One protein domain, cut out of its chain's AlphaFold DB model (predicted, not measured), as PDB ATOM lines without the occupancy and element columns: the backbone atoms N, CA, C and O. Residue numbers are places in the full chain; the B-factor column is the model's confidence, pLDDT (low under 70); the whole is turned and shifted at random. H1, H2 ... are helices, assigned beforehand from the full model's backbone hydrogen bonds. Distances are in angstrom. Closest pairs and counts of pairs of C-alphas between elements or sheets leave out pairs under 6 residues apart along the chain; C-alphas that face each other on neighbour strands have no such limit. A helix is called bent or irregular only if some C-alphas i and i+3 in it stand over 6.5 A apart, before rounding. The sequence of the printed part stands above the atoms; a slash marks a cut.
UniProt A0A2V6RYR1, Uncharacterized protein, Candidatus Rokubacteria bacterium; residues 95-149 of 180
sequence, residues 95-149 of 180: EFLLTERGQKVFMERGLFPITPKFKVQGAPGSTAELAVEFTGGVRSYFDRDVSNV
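This is residues 95 to 149 of the 180 residues of an uncharacterized protein of Candidatus Rokubacteria bacterium (UniProt A0A2V6RYR1). There is little regular structure here: three short helices strung in a bent line, H2 between H1 and H3, with a long loop joining H2 to H3 and a tail, residues 144 to 149, sticking out. Of 55 printed residues, 20 are in named helices, in the order H1, H2, H3, with no named strand; the class is all helix. The whole is compact, radius of gyration of the C-alphas 11.4 A, and flat, spanning 35 by 30 by 15 A.

Start at H2, residues 100 to 107. H3, residues 127 to 134, is close but not clearly touching it; the closest C-alphas, of Met 107 and Ala 128, are 6.1 A apart. They run the same way at a steep tilt of 47 degrees. H1, residues 95 to 98, is also close to H2 but not clearly touching; the closest C-alphas, of Phe 96 and Gly 102, are 5.6 A apart. H1 and H3 are apart. Every O i to N i+4 pair is within hydrogen-bond range in H3, and 3 of 4 in H2; H1 is too short for one.

Find C-alpha 100 at (4.501, 3.559, 75.562); from there H2 runs 10.5 A. H1 begins at (7.881, -4.049, 69.118) and spans 5.2 A; H3 runs 10.2 A to C-alpha 134 at (-12.585, 16.401, 67.435).

The C-alphas farthest apart, of Pro 124 and Val 149, are 36.1 A apart. The link H1 to H2 is tight; H2 to H3, 19 residues, is long. The printed part has no cut, and no printed residue is under 70 in pLDDT.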
ATOM      1  N   GLU A  95       7.585  -4.108  67.680       95.94
ATOM      2  CA  GLU A  95       7.881  -4.049  69.118       95.94
ATOM      3  C   GLU A  95       7.950  -2.604  69.628       95.94
ATOM      4  O   GLU A  95       7.376  -2.301  70.673       95.94
ATOM      5  N   PHE A  96       8.569  -1.690  68.872       95.56
ATOM      6  CA  PHE A  96       8.576  -0.264  69.195       95.56
ATOM      7  C   PHE A  96       7.160   0.318  69.261       95.56
ATOM      8  O   PHE A  96       6.849   1.034  70.215       95.56
ATOM      9  N   LEU A  97       6.286  -0.003  68.301       92.88
ATOM     10  CA  LEU A  97       4.906   0.492  68.296       92.88
ATOM     11  C   LEU A  97       4.113   0.033  69.525       92.88
ATOM     12  O   LEU A  97       3.238   0.763  69.986       92.88
ATOM     13  N   LEU A  98       4.440  -1.135  70.088       92.69
ATOM     14  CA  LEU A  98       3.825  -1.659  71.313       92.69
ATOM     15  C   LEU A  98       4.343  -0.987  72.597       92.69
ATOM     16  O   LEU A  98       3.743  -1.150  73.660       92.69
ATOM     17  N   THR A  99       5.437  -0.222  72.531       95.00
ATOM     18  CA  THR A  99       5.935   0.544  73.684       95.00
ATOM     19  C   THR A  99       5.058   1.759  73.979       95.00
ATOM     20  O   THR A  99       4.375   2.289  73.105       95.00
ATOM     21  N   GLU A 100       5.149   2.290  75.202       93.31
ATOM     22  CA  GLU A 100       4.501   3.559  75.562       93.31
ATOM     23  C   GLU A 100       4.903   4.704  74.625       93.31
ATOM     24  O   GLU A 100       4.062   5.501  74.213       93.31
ATOM     25  N   ARG A 101       6.188   4.773  74.259       93.19
ATOM     26  CA  ARG A 101       6.687   5.792  73.334       93.19
ATOM     27  C   ARG A 101       6.045   5.649  71.954       93.19
ATOM     28  O   ARG A 101       5.627   6.655  71.396       93.19
ATOM     29  N   GLY A 102       5.941   4.428  71.429       93.25
ATOM     30  CA  GLY A 102       5.282   4.158  70.148       93.25
ATOM     31  C   GLY A 102       3.801   4.544  70.162       93.25
ATOM     32  O   GLY A 102       3.335   5.235  69.259       93.25
ATOM     33  N   GLN A 103       3.082   4.189  71.230       92.81
ATOM     34  CA  GLN A 103       1.676   4.566  71.405       92.81
ATOM     35  C   GLN A 103       1.491   6.092  71.496       92.81
ATOM     36  O   GLN A 103       0.559   6.627  70.900       92.81
ATOM     37  N   LYS A 104       2.391   6.813  72.183       90.50
ATOM     38  CA  LYS A 104       2.348   8.286  72.281       90.50
ATOM     39  C   LYS A 104       2.469   8.981  70.928       90.50
ATOM     40  O   LYS A 104       1.681   9.881  70.661       90.50
ATOM     41  N   VAL A 105       3.371   8.514  70.061       90.00
ATOM     42  CA  VAL A 105       3.530   9.070  68.704       90.00
ATOM     43  C   VAL A 105       2.211   9.016  67.925       90.00
ATOM     44  O   VAL A 105       1.859   9.970  67.239       90.00
ATOM     45  N   PHE A 106       1.447   7.930  68.048       90.00
ATOM     46  CA  PHE A 106       0.156   7.804  67.370       90.00
ATOM     47  C   PHE A 106      -0.944   8.679  67.982       90.00
ATOM     48  O   PHE A 106      -1.737   9.261  67.240       90.00
ATOM     49  N   MET A 107      -0.974   8.828  69.309       90.50
ATOM     50  CA  MET A 107      -1.939   9.710  69.980       90.50
ATOM     51  C   MET A 107      -1.807  11.170  69.538       90.50
ATOM     52  O   MET A 107      -2.811  11.856  69.362       90.50
ATOM     53  N   GLU A 108      -0.583  11.633  69.280       85.38
ATOM     54  CA  GLU A 108      -0.322  12.974  68.739       85.38
ATOM     55  C   GLU A 108      -0.840  13.162  67.305       85.38
ATOM     56  O   GLU A 108      -1.004  14.291  66.855       85.38
ATOM     57  N   ARG A 109      -1.124  12.072  66.585       87.94
ATOM     58  CA  ARG A 109      -1.667  12.087  65.217       87.94
ATOM     59  C   ARG A 109      -3.170  11.810  65.167       87.94
ATOM     60  O   ARG A 109      -3.711  11.594  64.091       87.94
ATOM     61  N   GLY A 110      -3.855  11.805  66.312       90.19
ATOM     62  CA  GLY A 110      -5.298  11.556  66.388       90.19
ATOM     63  C   GLY A 110      -5.699  10.082  66.290       90.19
ATOM     64  O   GLY A 110      -6.858   9.784  66.006       90.19
ATOM     65  N   LEU A 111      -4.759   9.159  66.521       92.81
ATOM     66  CA  LEU A 111      -5.050   7.737  66.696       92.81
ATOM     67  C   LEU A 111      -5.213   7.383  68.181       92.81
ATOM     68  O   LEU A 111      -4.796   8.115  69.077       92.81
ATOM     69  N   PHE A 112      -5.808   6.223  68.443       93.44
ATOM     70  CA  PHE A 112      -6.108   5.752  69.792       93.44
ATOM     71  C   PHE A 112      -5.160   4.630  70.224       93.44
ATOM     72  O   PHE A 112      -4.781   3.804  69.389       93.44
ATOM     73  N   PRO A 113      -4.809   4.544  71.521       93.19
ATOM     74  CA  PRO A 113      -4.037   3.424  72.035       93.19
ATOM     75  C   PRO A 113      -4.743   2.084  71.851       93.19
ATOM     76  O   PRO A 113      -5.953   1.969  72.043       93.19
ATOM     77  N   ILE A 114      -3.961   1.040  71.587       91.75
ATOM     78  CA  ILE A 114      -4.454  -0.341  71.446       91.75
ATOM     79  C   ILE A 114      -4.450  -1.117  72.774       91.75
ATOM     80  O   ILE A 114      -4.487  -2.344  72.800       91.75
ATOM     81  N   THR A 115      -4.364  -0.406  73.897       90.50
ATOM     82  CA  THR A 115      -4.324  -0.973  75.248       90.50
ATOM     83  C   THR A 115      -5.101  -0.083  76.220       90.50
ATOM     84  O   THR A 115      -5.038   1.141  76.086       90.50
ATOM     85  N   PRO A 116      -5.773  -0.645  77.245       92.50
ATOM     86  CA  PRO A 116      -6.454   0.149  78.270       92.50
ATOM     87  C   PRO A 116      -5.491   0.933  79.176       92.50
ATOM     88  O   PRO A 116      -5.926   1.804  79.924       92.50
ATOM     89  N   LYS A 117      -4.182   0.638  79.127       93.12
ATOM     90  CA  LYS A 117      -3.164   1.307  79.952       93.12
ATOM     91  C   LYS A 117      -3.015   2.794  79.620       93.12
ATOM     92  O   LYS A 117      -2.649   3.577  80.494       93.12
ATOM     93  N   PHE A 118      -3.256   3.175  78.369       92.56
ATOM     94  CA  PHE A 118      -3.063   4.540  77.895       92.56
ATOM     95  C   PHE A 118      -4.375   5.117  77.379       92.56
ATOM     96  O   PHE A 118      -5.240   4.405  76.875       92.56
ATOM     97  N   LYS A 119      -4.496   6.435  77.489       94.94
ATOM     98  CA  LYS A 119      -5.611   7.215  76.963       94.94
ATOM     99  C   LYS A 119      -5.044   8.400  76.201       94.94
ATOM    100  O   LYS A 119      -3.983   8.900  76.575       94.94
ATOM    101  N   VAL A 120      -5.757   8.857  75.176       94.94
ATOM    102  CA  VAL A 120      -5.422  10.112  74.498       94.94
ATOM    103  C   VAL A 120      -5.579  11.244  75.511       94.94
ATOM    104  O   VAL A 120      -6.671  11.492  76.035       94.94
ATOM    105  N   GLN A 121      -4.456  11.872  75.845       92.94
ATOM    106  CA  GLN A 121      -4.383  12.971  76.798       92.94
ATOM    107  C   GLN A 121      -3.143  13.824  76.534       92.94
ATOM    108  O   GLN A 121      -2.103  13.305  76.121       92.94
ATOM    109  N   GLY A 122      -3.239  15.118  76.818       90.00
ATOM    110  CA  GLY A 122      -2.118  16.047  76.733       90.00
ATOM    111  C   GLY A 122      -2.366  17.329  77.519       90.00
ATOM    112  O   GLY A 122      -3.367  17.470  78.217       90.00
ATOM    113  N   ALA A 123      -1.435  18.278  77.424       93.19
ATOM    114  CA  ALA A 123      -1.635  19.608  77.995       93.19
ATOM    115  C   ALA A 123      -2.788  20.344  77.276       93.19
ATOM    116  O   ALA A 123      -3.038  20.067  76.095       93.19
ATOM    117  N   PRO A 124      -3.467  21.303  77.930       94.12
ATOM    118  CA  PRO A 124      -4.450  22.156  77.268       94.12
ATOM    119  C   PRO A 124      -3.885  22.792  75.988       94.12
ATOM    120  O   PRO A 124      -2.771  23.311  75.990       94.12
ATOM    121  N   GLY A 125      -4.638  22.714  74.888       91.75
ATOM    122  CA  GLY A 125      -4.219  23.211  73.570       91.75
ATOM    123  C   GLY A 125      -3.265  22.295  72.792       91.75
ATOM    124  O   GLY A 125      -2.902  22.619  71.664       91.75
ATOM    125  N   SER A 126      -2.863  21.149  73.349       93.38
ATOM    126  CA  SER A 126      -2.067  20.158  72.616       93.38
ATOM    127  C   SER A 126      -2.874  19.456  71.521       93.38
ATOM    128  O   SER A 126      -4.097  19.330  71.607       93.38
ATOM    129  N   THR A 127      -2.172  18.900  70.530       93.69
ATOM    130  CA  THR A 127      -2.777  18.088  69.464       93.69
ATOM    131  C   THR A 127      -3.586  16.909  70.010       93.69
ATOM    132  O   THR A 127      -4.631  16.579  69.461       93.69
ATOM    133  N   ALA A 128      -3.154  16.306  71.121       93.81
ATOM    134  CA  ALA A 128      -3.886  15.217  71.762       93.81
ATOM    135  C   ALA A 128      -5.244  15.678  72.317       93.81
ATOM    136  O   ALA A 128      -6.251  15.010  72.095       93.81
ATOM    137  N   GLU A 129      -5.307  16.830  72.996       94.94
ATOM    138  CA  GLU A 129      -6.582  17.363  73.499       94.94
ATOM    139  C   GLU A 129      -7.498  17.828  72.356       94.94
ATOM    140  O   GLU A 129      -8.703  17.584  72.402       94.94
ATOM    141  N   LEU A 130      -6.932  18.387  71.278       95.12
ATOM    142  CA  LEU A 130      -7.687  18.686  70.056       95.12
ATOM    143  C   LEU A 130      -8.268  17.420  69.408       95.12
ATOM    144  O   LEU A 130      -9.403  17.443  68.938       95.12
ATOM    145  N   ALA A 131      -7.532  16.304  69.401       94.81
ATOM    146  CA  ALA A 131      -8.035  15.027  68.891       94.81
ATOM    147  C   ALA A 131      -9.206  14.497  69.731       94.81
ATOM    148  O   ALA A 131     -10.185  13.981  69.185       94.81
ATOM    149  N   VAL A 132      -9.136  14.652  71.057       94.94
ATOM    150  CA  VAL A 132     -10.225  14.280  71.973       94.94
ATOM    151  C   VAL A 132     -11.470  15.115  71.684       94.94
ATOM    152  O   VAL A 132     -12.550  14.549  71.531       94.94
ATOM    153  N   GLU A 133     -11.342  16.435  71.545       94.50
ATOM    154  CA  GLU A 133     -12.465  17.307  71.174       94.50
ATOM    155  C   GLU A 133     -13.056  16.908  69.812       94.50
ATOM    156  O   GLU A 133     -14.261  16.673  69.694       94.50
ATOM    157  N   PHE A 134     -12.197  16.746  68.802       94.56
ATOM    158  CA  PHE A 134     -12.585  16.401  67.435       94.56
ATOM    159  C   PHE A 134     -13.350  15.077  67.335       94.56
ATOM    160  O   PHE A 134     -14.217  14.917  66.478       94.56
ATOM    161  N   THR A 135     -13.050  14.128  68.221       92.56
ATOM    162  CA  THR A 135     -13.681  12.802  68.258       92.56
ATOM    163  C   THR A 135     -14.840  12.711  69.251       92.56
ATOM    164  O   THR A 135     -15.298  11.613  69.570       92.56
ATOM    165  N   GLY A 136     -15.359  13.847  69.729       91.81
ATOM    166  CA  GLY A 136     -16.524  13.886  70.616       91.81
ATOM    167  C   GLY A 136     -16.212  13.454  72.051       91.81
ATOM    168  O   GLY A 136     -17.047  12.842  72.719       91.81
ATOM    169  N   GLY A 137     -14.997  13.733  72.521       93.00
ATOM    170  CA  GLY A 137     -14.543  13.448  73.881       93.00
ATOM    171  C   GLY A 137     -14.017  12.029  74.093       93.00
ATOM    172  O   GLY A 137     -13.814  11.617  75.237       93.00
ATOM    173  N   VAL A 138     -13.809  11.247  73.029       92.94
ATOM    174  CA  VAL A 138     -13.269   9.889  73.161       92.94
ATOM    175  C   VAL A 138     -11.795   9.969  73.553       92.94
ATOM    176  O   VAL A 138     -10.993  10.604  72.879       92.94
ATOM    177  N   ARG A 139     -11.428   9.294  74.648       94.25
ATOM    178  CA  ARG A 139     -10.029   9.162  75.096       94.25
ATOM    179  C   ARG A 139      -9.492   7.738  74.974       94.25
ATOM    180  O   ARG A 139      -8.289   7.540  74.831       94.25
ATOM    181  N   SER A 140     -10.378   6.750  75.037       93.94
ATOM    182  CA  SER A 140     -10.069   5.335  74.864       93.94
ATOM    183  C   SER A 140     -11.331   4.587  74.452       93.94
ATOM    184  O   SER A 140     -12.403   4.809  75.018       93.94
ATOM    185  N   TYR A 141     -11.206   3.680  73.484       91.56
ATOM    186  CA  TYR A 141     -12.302   2.787  73.107       91.56
ATOM    187  C   TYR A 141     -12.504   1.638  74.103       91.56
ATOM    188  O   TYR A 141     -13.570   1.033  74.100       91.56
ATOM    189  N   PHE A 142     -11.546   1.389  75.006       91.81
ATOM    190  CA  PHE A 142     -11.712   0.428  76.106       91.81
ATOM    191  C   PHE A 142     -12.651   0.936  77.211       91.81
ATOM    192  O   PHE A 142     -13.164   0.134  77.981       91.81
ATOM    193  N   ASP A 143     -12.896   2.250  77.280       91.38
ATOM    194  CA  ASP A 143     -13.846   2.854  78.228       91.38
ATOM    195  C   ASP A 143     -15.279   2.933  77.657       91.38
ATOM    196  O   ASP A 143     -16.170   3.528  78.270       91.38
ATOM    197  N   ARG A 144     -15.509   2.416  76.443       86.88
ATOM    198  CA  ARG A 144     -16.797   2.500  75.743       86.88
ATOM    199  C   ARG A 144     -17.434   1.120  75.655       86.88
ATOM    200  O   ARG A 144     -16.746   0.108  75.598       86.88
ATOM    201  N   ASP A 145     -18.761   1.105  75.592       85.75
ATOM    202  CA  ASP A 145     -19.508  -0.104  75.263       85.75
ATOM    203  C   ASP A 145     -19.257  -0.452  73.789       85.75
ATOM    204  O   ASP A 145     -19.742   0.225  72.878       85.75
ATOM    205  N   VAL A 146     -18.416  -1.460  73.569       82.75
ATOM    206  CA  VAL A 146     -18.084  -2.001  72.253       82.75
ATOM    207  C   VAL A 146     -18.526  -3.456  72.218       82.75
ATOM    208  O   VAL A 146     -18.182  -4.252  73.089       82.75
ATOM    209  N   SER A 147     -19.296  -3.814  71.195       83.75
ATOM    210  CA  SER A 147     -19.747  -5.187  70.979       83.75
ATOM    211  C   SER A 147     -19.128  -5.746  69.707       83.75
ATOM    212  O   SER A 147     -18.962  -5.038  68.710       83.75
ATOM    213  N   ASN A 148     -18.778  -7.032  69.732       80.88
ATOM    214  CA  ASN A 148     -18.397  -7.728  68.516       80.88
ATOM    215  C   ASN A 148     -19.669  -8.077  67.737       80.88
ATOM    216  O   ASN A 148     -20.497  -8.861  68.197       80.88
ATOM    217  N   VAL A 149     -19.824  -7.474  66.563       80.94
ATOM    218  CA  VAL A 149     -20.958  -7.728  65.665       80.94
ATOM    219  C   VAL A 149     -20.733  -8.930  64.741       80.94
ATOM    220  O   VAL A 149     -21.635  -9.305  63.993       80.94
TER     221      VAL A 149